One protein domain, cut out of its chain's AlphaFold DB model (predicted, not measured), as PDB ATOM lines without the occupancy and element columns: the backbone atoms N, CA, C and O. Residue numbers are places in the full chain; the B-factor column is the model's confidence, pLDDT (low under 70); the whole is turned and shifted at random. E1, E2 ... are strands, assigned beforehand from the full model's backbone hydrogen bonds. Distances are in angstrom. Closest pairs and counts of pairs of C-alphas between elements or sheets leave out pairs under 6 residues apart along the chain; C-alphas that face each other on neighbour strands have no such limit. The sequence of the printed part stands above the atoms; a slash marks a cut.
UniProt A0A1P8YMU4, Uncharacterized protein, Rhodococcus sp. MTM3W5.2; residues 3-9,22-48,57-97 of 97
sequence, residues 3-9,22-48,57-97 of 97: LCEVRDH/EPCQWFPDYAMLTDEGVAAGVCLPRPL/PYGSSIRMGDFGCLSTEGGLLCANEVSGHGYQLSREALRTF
ATOM      1  N   LEU A   3     199.730  -6.616 360.432       90.44
ATOM      2  CA  LEU A   3     200.829  -6.078 361.223       90.44
ATOM      3  C   LEU A   3     202.127  -6.805 360.855       90.44
ATOM      4  O   LEU A   3     202.186  -8.032 360.953       90.44
ATOM      5  N   CYS A   4     203.159  -6.055 360.472       90.81
ATOM      6  CA  CYS A   4     204.481  -6.598 360.159       90.81
ATOM      7  C   CYS A   4     205.557  -5.962 361.028       90.81
ATOM      8  O   CYS A   4     205.543  -4.757 361.238       90.81
ATOM      9  N   GLU A   5     206.490  -6.779 361.509       91.50
ATOM     10  CA  GLU A   5     207.675  -6.352 362.255       91.50
ATOM     11  C   GLU A   5     208.884  -6.325 361.318       91.50
ATOM     12  O   GLU A   5     209.090  -7.275 360.556       91.50
ATOM     13  N   VAL A   6     209.724  -5.300 361.427       91.31
ATOM     14  CA  VAL A   6     211.054  -5.271 360.814       91.31
ATOM     15  C   VAL A   6     212.122  -5.257 361.904       91.31
ATOM     16  O   VAL A   6     212.393  -4.253 362.539       91.31
ATOM     17  N   ARG A   7     212.750  -6.404 362.157       88.06
ATOM     18  CA  ARG A   7     213.731  -6.507 363.257       88.06
ATOM     19  C   ARG A   7     215.074  -5.868 362.960       88.06
ATOM     20  O   ARG A   7     215.811  -5.529 363.875       88.06
ATOM     21  N   ASP A   8     215.418  -5.804 361.687       90.62
ATOM     22  CA  ASP A   8     216.732  -5.399 361.227       90.62
ATOM     23  C   ASP A   8     216.521  -4.423 360.079       90.62
ATOM     24  O   ASP A   8     216.062  -4.804 358.999       90.62
ATOM     25  N   HIS A   9     216.756  -3.149 360.368       92.62
ATOM     26  CA  HIS A   9     216.610  -2.055 359.427       92.62
ATOM     27  C   HIS A   9     217.618  -0.947 359.731       92.62
ATOM     28  O   HIS A   9     218.251  -0.912 360.785       92.62
ATOM     29  N   GLU A  22     196.779   5.821 376.510       86.56
ATOM     30  CA  GLU A  22     197.194   4.818 377.498       86.56
ATOM     31  C   GLU A  22     196.072   3.792 377.798       86.56
ATOM     32  O   GLU A  22     194.893   4.161 377.779       86.56
ATOM     33  N   PRO A  23     196.391   2.515 378.108       86.31
ATOM     34  CA  PRO A  23     197.733   1.940 378.252       86.31
ATOM     35  C   PRO A  23     198.415   1.673 376.902       86.31
ATOM     36  O   PRO A  23     197.865   0.972 376.050       86.31
ATOM     37  N   CYS A  24     199.630   2.201 376.737       89.75
ATOM     38  CA  CYS A  24     200.359   2.180 375.475       89.75
ATOM     39  C   CYS A  24     201.783   1.641 375.614       89.75
ATOM     40  O   CYS A  24     202.725   2.379 375.929       89.75
ATOM     41  N   GLN A  25     201.965   0.367 375.274       91.75
ATOM     42  CA  GLN A  25     203.284  -0.157 374.951       91.75
ATOM     43  C   GLN A  25     203.582   0.161 373.482       91.75
ATOM     44  O   GLN A  25     202.864  -0.275 372.581       91.75
ATOM     45  N   TRP A  26     204.621   0.963 373.259       92.81
ATOM     46  CA  TRP A  26     205.016   1.402 371.926       92.81
ATOM     47  C   TRP A  26     205.922   0.380 371.247       92.81
ATOM     48  O   TRP A  26     206.919  -0.054 371.825       92.81
ATOM     49  N   PHE A  27     205.579   0.035 370.010       93.25
ATOM     50  CA  PHE A  27     206.329  -0.872 369.155       93.25
ATOM     51  C   PHE A  27     206.769  -0.109 367.899       93.25
ATOM     52  O   PHE A  27     205.978   0.011 366.961       93.25
ATOM     53  N   PRO A  28     207.995   0.439 367.884       93.31
ATOM     54  CA  PRO A  28     208.424   1.410 366.876       93.31
ATOM     55  C   PRO A  28     208.821   0.767 365.534       93.31
ATOM     56  O   PRO A  28     208.875   1.438 364.508       93.31
ATOM     57  N   ASP A  29     209.085  -0.541 365.528       93.94
ATOM     58  CA  ASP A  29     209.583  -1.289 364.365       93.94
ATOM     59  C   ASP A  29     208.486  -2.106 363.670       93.94
ATOM     60  O   ASP A  29     208.738  -3.120 363.018       93.94
ATOM     61  N   TYR A  30     207.235  -1.687 363.846       93.19
ATOM     62  CA  TYR A  30     206.075  -2.347 363.268       93.19
ATOM     63  C   TYR A  30     205.392  -1.457 362.237       93.19
ATOM     64  O   TYR A  30     205.257  -0.262 362.446       93.19
ATOM     65  N   ALA A  31     204.900  -2.036 361.150       94.00
ATOM     66  CA  ALA A  31     204.022  -1.371 360.197       94.00
ATOM     67  C   ALA A  31     202.622  -1.980 360.302       94.00
ATOM     68  O   ALA A  31     202.452  -3.197 360.157       94.00
ATOM     69  N   MET A  32     201.621  -1.142 360.567       93.56
ATOM     70  CA  MET A  32     200.221  -1.550 360.642       93.56
ATOM     71  C   MET A  32     199.475  -1.054 359.411       93.56
ATOM     72  O   MET A  32     199.460   0.138 359.138       93.56
ATOM     73  N   LEU A  33     198.820  -1.967 358.703       94.69
ATOM     74  CA  LEU A  33     197.915  -1.668 357.602       94.69
ATOM     75  C   LEU A  33     196.477  -1.966 358.033       94.69
ATOM     76  O   LEU A  33     196.160  -3.069 358.494       94.69
ATOM     77  N   THR A  34     195.608  -0.976 357.893       93.50
ATOM     78  CA  THR A  34     194.168  -1.066 358.154       93.50
ATOM     79  C   THR A  34     193.392  -0.695 356.892       93.50
ATOM     80  O   THR A  34     193.972  -0.428 355.840       93.50
ATOM     81  N   ASP A  35     192.066  -0.708 356.974       92.75
ATOM     82  CA  ASP A  35     191.211  -0.217 355.890       92.75
ATOM     83  C   ASP A  35     191.294   1.311 355.733       92.75
ATOM     84  O   ASP A  35     190.955   1.832 354.678       92.75
ATOM     85  N   GLU A  36     191.791   2.013 356.757       91.56
ATOM     86  CA  GLU A  36     191.877   3.478 356.839       91.56
ATOM     87  C   GLU A  36     193.255   4.023 356.430       91.56
ATOM     88  O   GLU A  36     193.412   5.230 356.259       91.56
ATOM     89  N   GLY A  37     194.271   3.159 356.312       92.88
ATOM     90  CA  GLY A  37     195.616   3.567 355.924       92.88
ATOM     91  C   GLY A  37     196.728   2.736 356.550       92.88
ATOM     92  O   GLY A  37     196.530   1.607 357.009       92.88
ATOM     93  N   VAL A  38     197.926   3.323 356.558       94.12
ATOM     94  CA  VAL A  38     199.136   2.718 357.119       94.12
ATOM     95  C   VAL A  38     199.675   3.564 358.264       94.12
ATOM     96  O   VAL A  38     199.796   4.780 358.142       94.12
ATOM     97  N   ALA A  39     200.055   2.905 359.356       92.38
ATOM     98  CA  ALA A  39     200.761   3.508 360.475       92.38
ATOM     99  C   ALA A  39     202.159   2.896 360.631       92.38
ATOM    100  O   ALA A  39     202.328   1.672 360.608       92.38
ATOM    101  N   ALA A  40     203.155   3.766 360.813       93.12
ATOM    102  CA  ALA A  40     204.502   3.387 361.211       93.12
ATOM    103  C   ALA A  40     204.600   3.404 362.743       93.12
ATOM    104  O   ALA A  40     204.515   4.445 363.391       93.12
ATOM    105  N   GLY A  41     204.817   2.235 363.318       92.50
ATOM    106  CA  GLY A  41     204.719   1.942 364.736       92.50
ATOM    107  C   GLY A  41     203.292   1.655 365.177       92.50
ATOM    108  O   GLY A  41     202.313   2.097 364.571       92.50
ATOM    109  N   VAL A  42     203.171   0.889 366.256       92.00
ATOM    110  CA  VAL A  42     201.875   0.571 366.849       92.00
ATOM    111  C   VAL A  42     201.919   0.728 368.361       92.00
ATOM    112  O   VAL A  42     202.889   0.381 369.033       92.00
ATOM    113  N   CYS A  43     200.828   1.259 368.895       91.56
ATOM    114  CA  CYS A  43     200.565   1.328 370.317       91.56
ATOM    115  C   CYS A  43     199.628   0.178 370.690       91.56
ATOM    116  O   CYS A  43     198.506   0.114 370.186       91.56
ATOM    117  N   LEU A  44     200.076  -0.738 371.549       89.56
ATOM    118  CA  LEU A  44     199.248  -1.854 372.003       89.56
ATOM    119  C   LEU A  44     199.213  -1.922 373.532       89.56
ATOM    120  O   LEU A  44     200.223  -1.669 374.185       89.56
ATOM    121  N   PRO A  45     198.078  -2.323 374.128       86.44
ATOM    122  CA  PRO A  45     197.940  -2.406 375.581       86.44
ATOM    123  C   PRO A  45     198.649  -3.629 376.185       86.44
ATOM    124  O   PRO A  45     198.657  -3.794 377.404       86.44
ATOM    125  N   ARG A  46     199.172  -4.538 375.351       84.38
ATOM    126  CA  ARG A  46     199.827  -5.786 375.766       84.38
ATOM    127  C   ARG A  46     200.985  -6.137 374.824       84.38
ATOM    128  O   ARG A  46     200.947  -5.731 373.661       84.38
ATOM    129  N   PRO A  47     201.945  -6.963 375.281       81.75
ATOM    130  CA  PRO A  47     202.994  -7.506 374.430       81.75
ATOM    131  C   PRO A  47     202.450  -8.284 373.229       81.75
ATOM    132  O   PRO A  47     201.504  -9.066 373.355       81.75
ATOM    133  N   LEU A  48     203.101  -8.120 372.078       81.19
ATOM    134  CA  LEU A  48     202.864  -8.953 370.904       81.19
ATOM    135  C   LEU A  48     203.503 -10.326 371.102       81.19
ATOM    136  O   LEU A  48     204.710 -10.448 371.293       81.19
ATOM    137  N   PRO A  57     208.589 -17.712 351.079       93.81
ATOM    138  CA  PRO A  57     209.702 -17.573 350.142       93.81
ATOM    139  C   PRO A  57     209.582 -16.310 349.285       93.81
ATOM    140  O   PRO A  57     208.479 -15.819 349.041       93.81
ATOM    141  N   TYR A  58     210.708 -15.818 348.766       94.00
ATOM    142  CA  TYR A  58     210.690 -14.743 347.776       94.00
ATOM    143  C   TYR A  58     209.923 -15.149 346.511       94.00
ATOM    144  O   TYR A  58     209.904 -16.315 346.118       94.00
ATOM    145  N   GLY A  59     209.245 -14.176 345.904       95.44
ATOM    146  CA  GLY A  59     208.334 -14.369 344.775       95.44
ATOM    147  C   GLY A  59     206.972 -14.956 345.158       95.44
ATOM    148  O   GLY A  59     206.105 -15.074 344.297       95.44
ATOM    149  N   SER A  60     206.760 -15.315 346.429       95.81
ATOM    150  CA  SER A  60     205.484 -15.850 346.916       95.81
ATOM    151  C   SER A  60     204.671 -14.787 347.645       95.81
ATOM    152  O   SER A  60     205.224 -13.872 348.261       95.81
ATOM    153  N   SER A  61     203.350 -14.942 347.622       94.56
ATOM    154  CA  SER A  61     202.422 -14.083 348.350       94.56
ATOM    155  C   SER A  61     201.623 -14.843 349.405       94.56
ATOM    156  O   SER A  61     201.431 -16.059 349.334       94.56
ATOM    157  N   ILE A  62     201.157 -14.101 350.404       92.94
ATOM    158  CA  ILE A  62     200.170 -14.545 351.384       92.94
ATOM    159  C   ILE A  62     198.978 -13.592 351.347       92.94
ATOM    160  O   ILE A  62     199.153 -12.383 351.195       92.94
ATOM    161  N   ARG A  63     197.768 -14.138 351.487       92.88
ATOM    162  CA  ARG A  63     196.528 -13.361 351.548       92.88
ATOM    163  C   ARG A  63     195.773 -13.671 352.833       92.88
ATOM    164  O   ARG A  63     195.631 -14.835 353.209       92.88
ATOM    165  N   MET A  64     195.299 -12.628 353.499       89.62
ATOM    166  CA  MET A  64     194.614 -12.668 354.788       89.62
ATOM    167  C   MET A  64     193.386 -11.757 354.708       89.62
ATOM    168  O   MET A  64     193.465 -10.568 355.006       89.62
ATOM    169  N   GLY A  65     192.249 -12.311 354.281       92.06
ATOM    170  CA  GLY A  65     191.076 -11.497 353.948       92.06
ATOM    171  C   GLY A  65     191.382 -10.592 352.754       92.06
ATOM    172  O   GLY A  65     191.840 -11.092 351.729       92.06
ATOM    173  N   ASP A  66     191.176  -9.287 352.920       94.31
ATOM    174  CA  ASP A  66     191.410  -8.263 351.890       94.31
ATOM    175  C   ASP A  66     192.862  -7.764 351.838       94.31
ATOM    176  O   ASP A  66     193.227  -6.961 350.984       94.31
ATOM    177  N   PHE A  67     193.709  -8.249 352.747       94.81
ATOM    178  CA  PHE A  67     195.116  -7.883 352.814       94.81
ATOM    179  C   PHE A  67     195.961  -8.922 352.073       94.81
ATOM    180  O   PHE A  67     195.903 -10.116 352.384       94.81
ATOM    181  N   GLY A  68     196.774  -8.474 351.122       94.75
ATOM    182  CA  GLY A  68     197.755  -9.288 350.410       94.75
ATOM    183  C   GLY A  68     199.169  -8.793 350.686       94.75
ATOM    184  O   GLY A  68     199.404  -7.590 350.699       94.75
ATOM    185  N   CYS A  69     200.116  -9.708 350.891       95.12
ATOM    186  CA  CYS A  69     201.538  -9.386 350.994       95.12
ATOM    187  C   CYS A  69     202.364 -10.252 350.047       95.12
ATOM    188  O   CYS A  69     202.276 -11.479 350.092       95.12
ATOM    189  N   LEU A  70     203.196  -9.619 349.229       95.75
ATOM    190  CA  LEU A  70     204.163 -10.247 348.338       95.75
ATOM    191  C   LEU A  70     205.565 -10.136 348.940       95.75
ATOM    192  O   LEU A  70     206.051  -9.037 349.207       95.75
ATOM    193  N   SER A  71     206.226 -11.277 349.125       95.62
ATOM    194  CA  SER A  71     207.626 -11.333 349.540       95.62
ATOM    195  C   SER A  71     208.527 -11.184 348.319       95.62
ATOM    196  O   SER A  71     208.448 -11.978 347.383       95.62
ATOM    197  N   THR A  72     209.393 -10.175 348.314       94.62
ATOM    198  CA  THR A  72     210.370  -9.924 347.246       94.62
ATOM    199  C   THR A  72     211.771  -9.820 347.831       94.62
ATOM    200  O   THR A  72     211.936  -9.579 349.027       94.62
ATOM    201  N   GLU A  73     212.796  -9.949 346.991       92.38
ATOM    202  CA  GLU A  73     214.182  -9.713 347.417       92.38
ATOM    203  C   GLU A  73     214.393  -8.278 347.934       92.38
ATOM    204  O   GLU A  73     215.214  -8.056 348.818       92.38
ATOM    205  N   GLY A  74     213.605  -7.315 347.441       90.81
ATOM    206  CA  GLY A  74     213.613  -5.917 347.882       90.81
ATOM    207  C   GLY A  74     212.710  -5.616 349.083       90.81
ATOM    208  O   GLY A  74     212.446  -4.444 349.357       90.81
ATOM    209  N   GLY A  75     212.190  -6.638 349.770       92.88
ATOM    210  CA  GLY A  75     211.316  -6.494 350.936       92.88
ATOM    211  C   GLY A  75     209.894  -7.013 350.719       92.88
ATOM    212  O   GLY A  75     209.584  -7.690 349.737       92.88
ATOM    213  N   LEU A  76     209.021  -6.704 351.671       94.94
ATOM    214  CA  LEU A  76     207.629  -7.130 351.702       94.94
ATOM    215  C   LEU A  76     206.726  -6.015 351.164       94.94
ATOM    216  O   LEU A  76     206.716  -4.916 351.714       94.94
ATOM    217  N   LEU A  77     205.962  -6.295 350.113       96.06
ATOM    218  CA  LEU A  77     204.944  -5.385 349.589       96.06
ATOM    219  C   LEU A  77     203.573  -5.837 350.084       96.06
ATOM    220  O   LEU A  77     203.090  -6.874 349.640       96.06
ATOM    221  N   CYS A  78     202.954  -5.076 350.978       96.00
ATOM    222  CA  CYS A  78     201.627  -5.354 351.512       96.00
ATOM    223  C   CYS A  78     200.614  -4.320 351.030       96.00
ATOM    224  O   CYS A  78     200.905  -3.128 351.024       96.00
ATOM    225  N   ALA A  79     199.415  -4.761 350.674       96.62
ATOM    226  CA  ALA A  79     198.327  -3.890 350.257       96.62
ATOM    227  C   ALA A  79     196.981  -4.422 350.745       96.62
ATOM    228  O   ALA A  79     196.782  -5.630 350.898       96.62
ATOM    229  N   ASN A  80     196.060  -3.502 350.986       95.81
ATOM    230  CA  ASN A  80     194.644  -3.771 351.110       95.81
ATOM    231  C   ASN A  80     194.036  -3.647 349.712       95.81
ATOM    232  O   ASN A  80     194.013  -2.565 349.128       95.81
ATOM    233  N   GLU A  81     193.566  -4.762 349.164       92.94
ATOM    234  CA  GLU A  81     193.060  -4.841 347.789       92.94
ATOM    235  C   GLU A  81     191.739  -4.076 347.598       92.94
ATOM    236  O   GLU A  81     191.348  -3.805 346.464       92.94
ATOM    237  N   VAL A  82     191.059  -3.712 348.693       93.69
ATOM    238  CA  VAL A  82     189.778  -2.993 348.676       93.69
ATOM    239  C   VAL A  82     189.982  -1.487 348.828       93.69
ATOM    240  O   VAL A  82     189.446  -0.721 348.029       93.69
ATOM    241  N   SER A  83     190.745  -1.047 349.834       93.69
ATOM    242  CA  SER A  83     190.981   0.389 350.068       93.69
ATOM    243  C   SER A  83     192.109   0.970 349.213       93.69
ATOM    244  O   SER A  83     192.178   2.182 349.029       93.69
ATOM    245  N   GLY A  84     192.992   0.120 348.680       92.75
ATOM    246  CA  GLY A  84     194.172   0.526 347.914       92.75
ATOM    247  C   GLY A  84     195.363   0.955 348.774       92.75
ATOM    248  O   GLY A  84     196.451   1.136 348.234       92.75
ATOM    249  N   HIS A  85     195.190   1.068 350.094       96.00
ATOM    250  CA  HIS A  85     196.273   1.409 351.011       96.00
ATOM    251  C   HIS A  85     197.301   0.289 351.099       96.00
ATOM    252  O   HIS A  85     196.952  -0.891 351.176       96.00
ATOM    253  N   GLY A  86     198.573   0.649 351.172       95.44
ATOM    254  CA  GLY A  86     199.626  -0.340 351.289       95.44
ATOM    255  C   GLY A  86     200.966   0.238 351.690       95.44
ATOM    256  O   GLY A  86     201.157   1.442 351.856       95.44
ATOM    257  N   TYR A  87     201.915  -0.662 351.888       95.88
ATOM    258  CA  TYR A  87     203.288  -0.303 352.157       95.88
ATOM    259  C   TYR A  87     204.269  -1.299 351.558       95.88
ATOM    260  O   TYR A  87     203.988  -2.489 351.414       95.88
ATOM    261  N   GLN A  88     205.465  -0.806 351.265       95.75
ATOM    262  CA  GLN A  88     206.655  -1.613 351.071       95.75
ATOM    263  C   GLN A  88     207.526  -1.502 352.321       95.75
ATOM    264  O   GLN A  88     207.889  -0.398 352.733       95.75
ATOM    265  N   LEU A  89     207.869  -2.647 352.899       95.25
ATOM    266  CA  LEU A  89     208.710  -2.769 354.079       95.25
ATOM    267  C   LEU A  89     209.990  -3.532 353.730       95.25
ATOM    268  O   LEU A  89     209.941  -4.716 353.396       95.25
ATOM    269  N   SER A  90     211.138  -2.869 353.820       95.12
ATOM    270  CA  SER A  90     212.460  -3.465 353.612       95.12
ATOM    271  C   SER A  90     213.416  -3.079 354.744       95.12
ATOM    272  O   SER A  90     213.023  -2.388 355.680       95.12
ATOM    273  N   ARG A  91     214.676  -3.525 354.688       93.81
ATOM    274  CA  ARG A  91     215.694  -3.118 355.677       93.81
ATOM    275  C   ARG A  91     216.122  -1.661 355.477       93.81
ATOM    276  O   ARG A  91     216.653  -1.022 356.381       93.81
ATOM    277  N   GLU A  92     215.926  -1.143 354.275       94.62
ATOM    278  CA  GLU A  92     216.396   0.165 353.834       94.62
ATOM    279  C   GLU A  92     215.311   1.236 353.956       94.62
ATOM    280  O   GLU A  92     215.635   2.406 354.150       94.62
ATOM    281  N   ALA A  93     214.029   0.866 353.841       94.06
ATOM    282  CA  ALA A  93     212.931   1.819 353.945       94.06
ATOM    283  C   ALA A  93     211.581   1.181 354.313       94.06
ATOM    284  O   ALA A  93     211.268   0.057 353.920       94.06
ATOM    285  N   LEU A  94     210.732   1.990 354.952       93.94
ATOM    286  CA  LEU A  94     209.280   1.822 354.990       93.94
ATOM    287  C   LEU A  94     208.641   2.900 354.103       93.94
ATOM    288  O   LEU A  94     208.798   4.094 354.363       93.94
ATOM    289  N   ARG A  95     207.938   2.490 353.045       94.31
ATOM    290  CA  ARG A  95     207.245   3.389 352.104       94.31
ATOM    291  C   ARG A  95     205.764   3.055 352.080       94.31
ATOM    292  O   ARG A  95     205.432   1.885 351.963       94.31
ATOM    293  N   THR A  96     204.893   4.052 352.146       93.88
ATOM    294  CA  THR A  96     203.431   3.875 352.143       93.88
ATOM    295  C   THR A  96     202.819   4.422 350.855       93.88
ATOM    296  O   THR A  96     203.386   5.344 350.264       93.88
ATOM    297  N   PHE A  97     201.676   3.882 350.439       91.94
ATOM    298  CA  PHE A  97     200.885   4.351 349.299       91.94
ATOM    299  C   PHE A  97     199.383   4.182 349.551       91.94
ATOM    300  O   PHE A  97     199.008   3.363 350.424       91.94
TER     301      PHE A  97
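This is residues 3 to 9, 22 to 48 and 57 to 97 of the 97 residues of an uncharacterized protein of Rhodococcus sp. MTM3W5.2 (UniProt A0A1P8YMU4). Two antiparallel sheets stand partly face to face as a loose sandwich with crossed strands: a five-stranded sheet, E4 to E8, makes one wall, and the small, strongly twisted sheet of E1, E2 and E3 makes the other. E2 bends by 92 degrees at residue 29, and the end of the E2 and E3 hairpin that holds residues 33 and 38 comes close to E7, while the end that holds residues 25 and 44 runs away from the five-stranded sheet. The printed part has 75 residues, no named helix and eight strands, E1 to E8 along the chain, in the orders E1 - E2 - E3 and E4 - E5 - E6 - E7 - E8. The class is all strand, and the whole is compact, with a radius of gyration of the C-alphas of 12.5 A and spans of 38 by 29 by 19 A.

Find C-alpha 3 at (200.829, -6.078, 361.223), where E1 begins; it covers residues 3 to 5. After the first cut, look for E2 at residues 25 to 33, 18.2 A long, and E3 at residues 38 to 44, 15.6 A long. After the second cut you meet E4, residues 61 to 64, starting at C-alpha 61 at (202.422, -14.083, 348.350). Then come E5, residues 67 to 72 and 16.4 A long, E6, residues 75 to 80 and 16.9 A long, and E7, residues 86 to 89. E8, residues 94 to 96, ends at C-alpha 96 at (203.431, 3.875, 352.143).

Start with the meander E4 E5 E6 E7 E8, each strand the antiparallel neighbour of the one before and each such pair a hairpin. Look for N 62 and O 69 at 2.9 A between E4 and E5, N 70 and O 77 at 2.8 A between E5 and E6, N 78 and O 87 at 2.8 A between E6 and E7, and N 88 and O 95 at 2.8 A between E7 and E8. In the other sheet, N 31 and O 4 are 2.8 A apart between E1 and E2, and N 41 and O 30 are 2.7 A apart between E2 and E3. The strands of the two sheets stand at 80 degrees. The closest C-alphas of E2 and E7 are those of Leu 33 and Gly 86, 6.7 A apart; those of E3 and E7 are Val 38 and Gly 86, 6.6 A apart. E1 and E7 are only just apart, at 8.3 A.

The C-alphas of Glu 22 and Gly 59, 39.5 A apart, are the two farthest apart. Residues 10 to 21 are not printed, with 27.4 A from C-alpha 9 to C-alpha 22, and residues 49 to 56 are not printed, with 23.5 A from C-alpha 48 to C-alpha 57. Of the links that are printed whole, none is long. The mean pLDDT of the printed part is 92.7, and no printed residue is under 70.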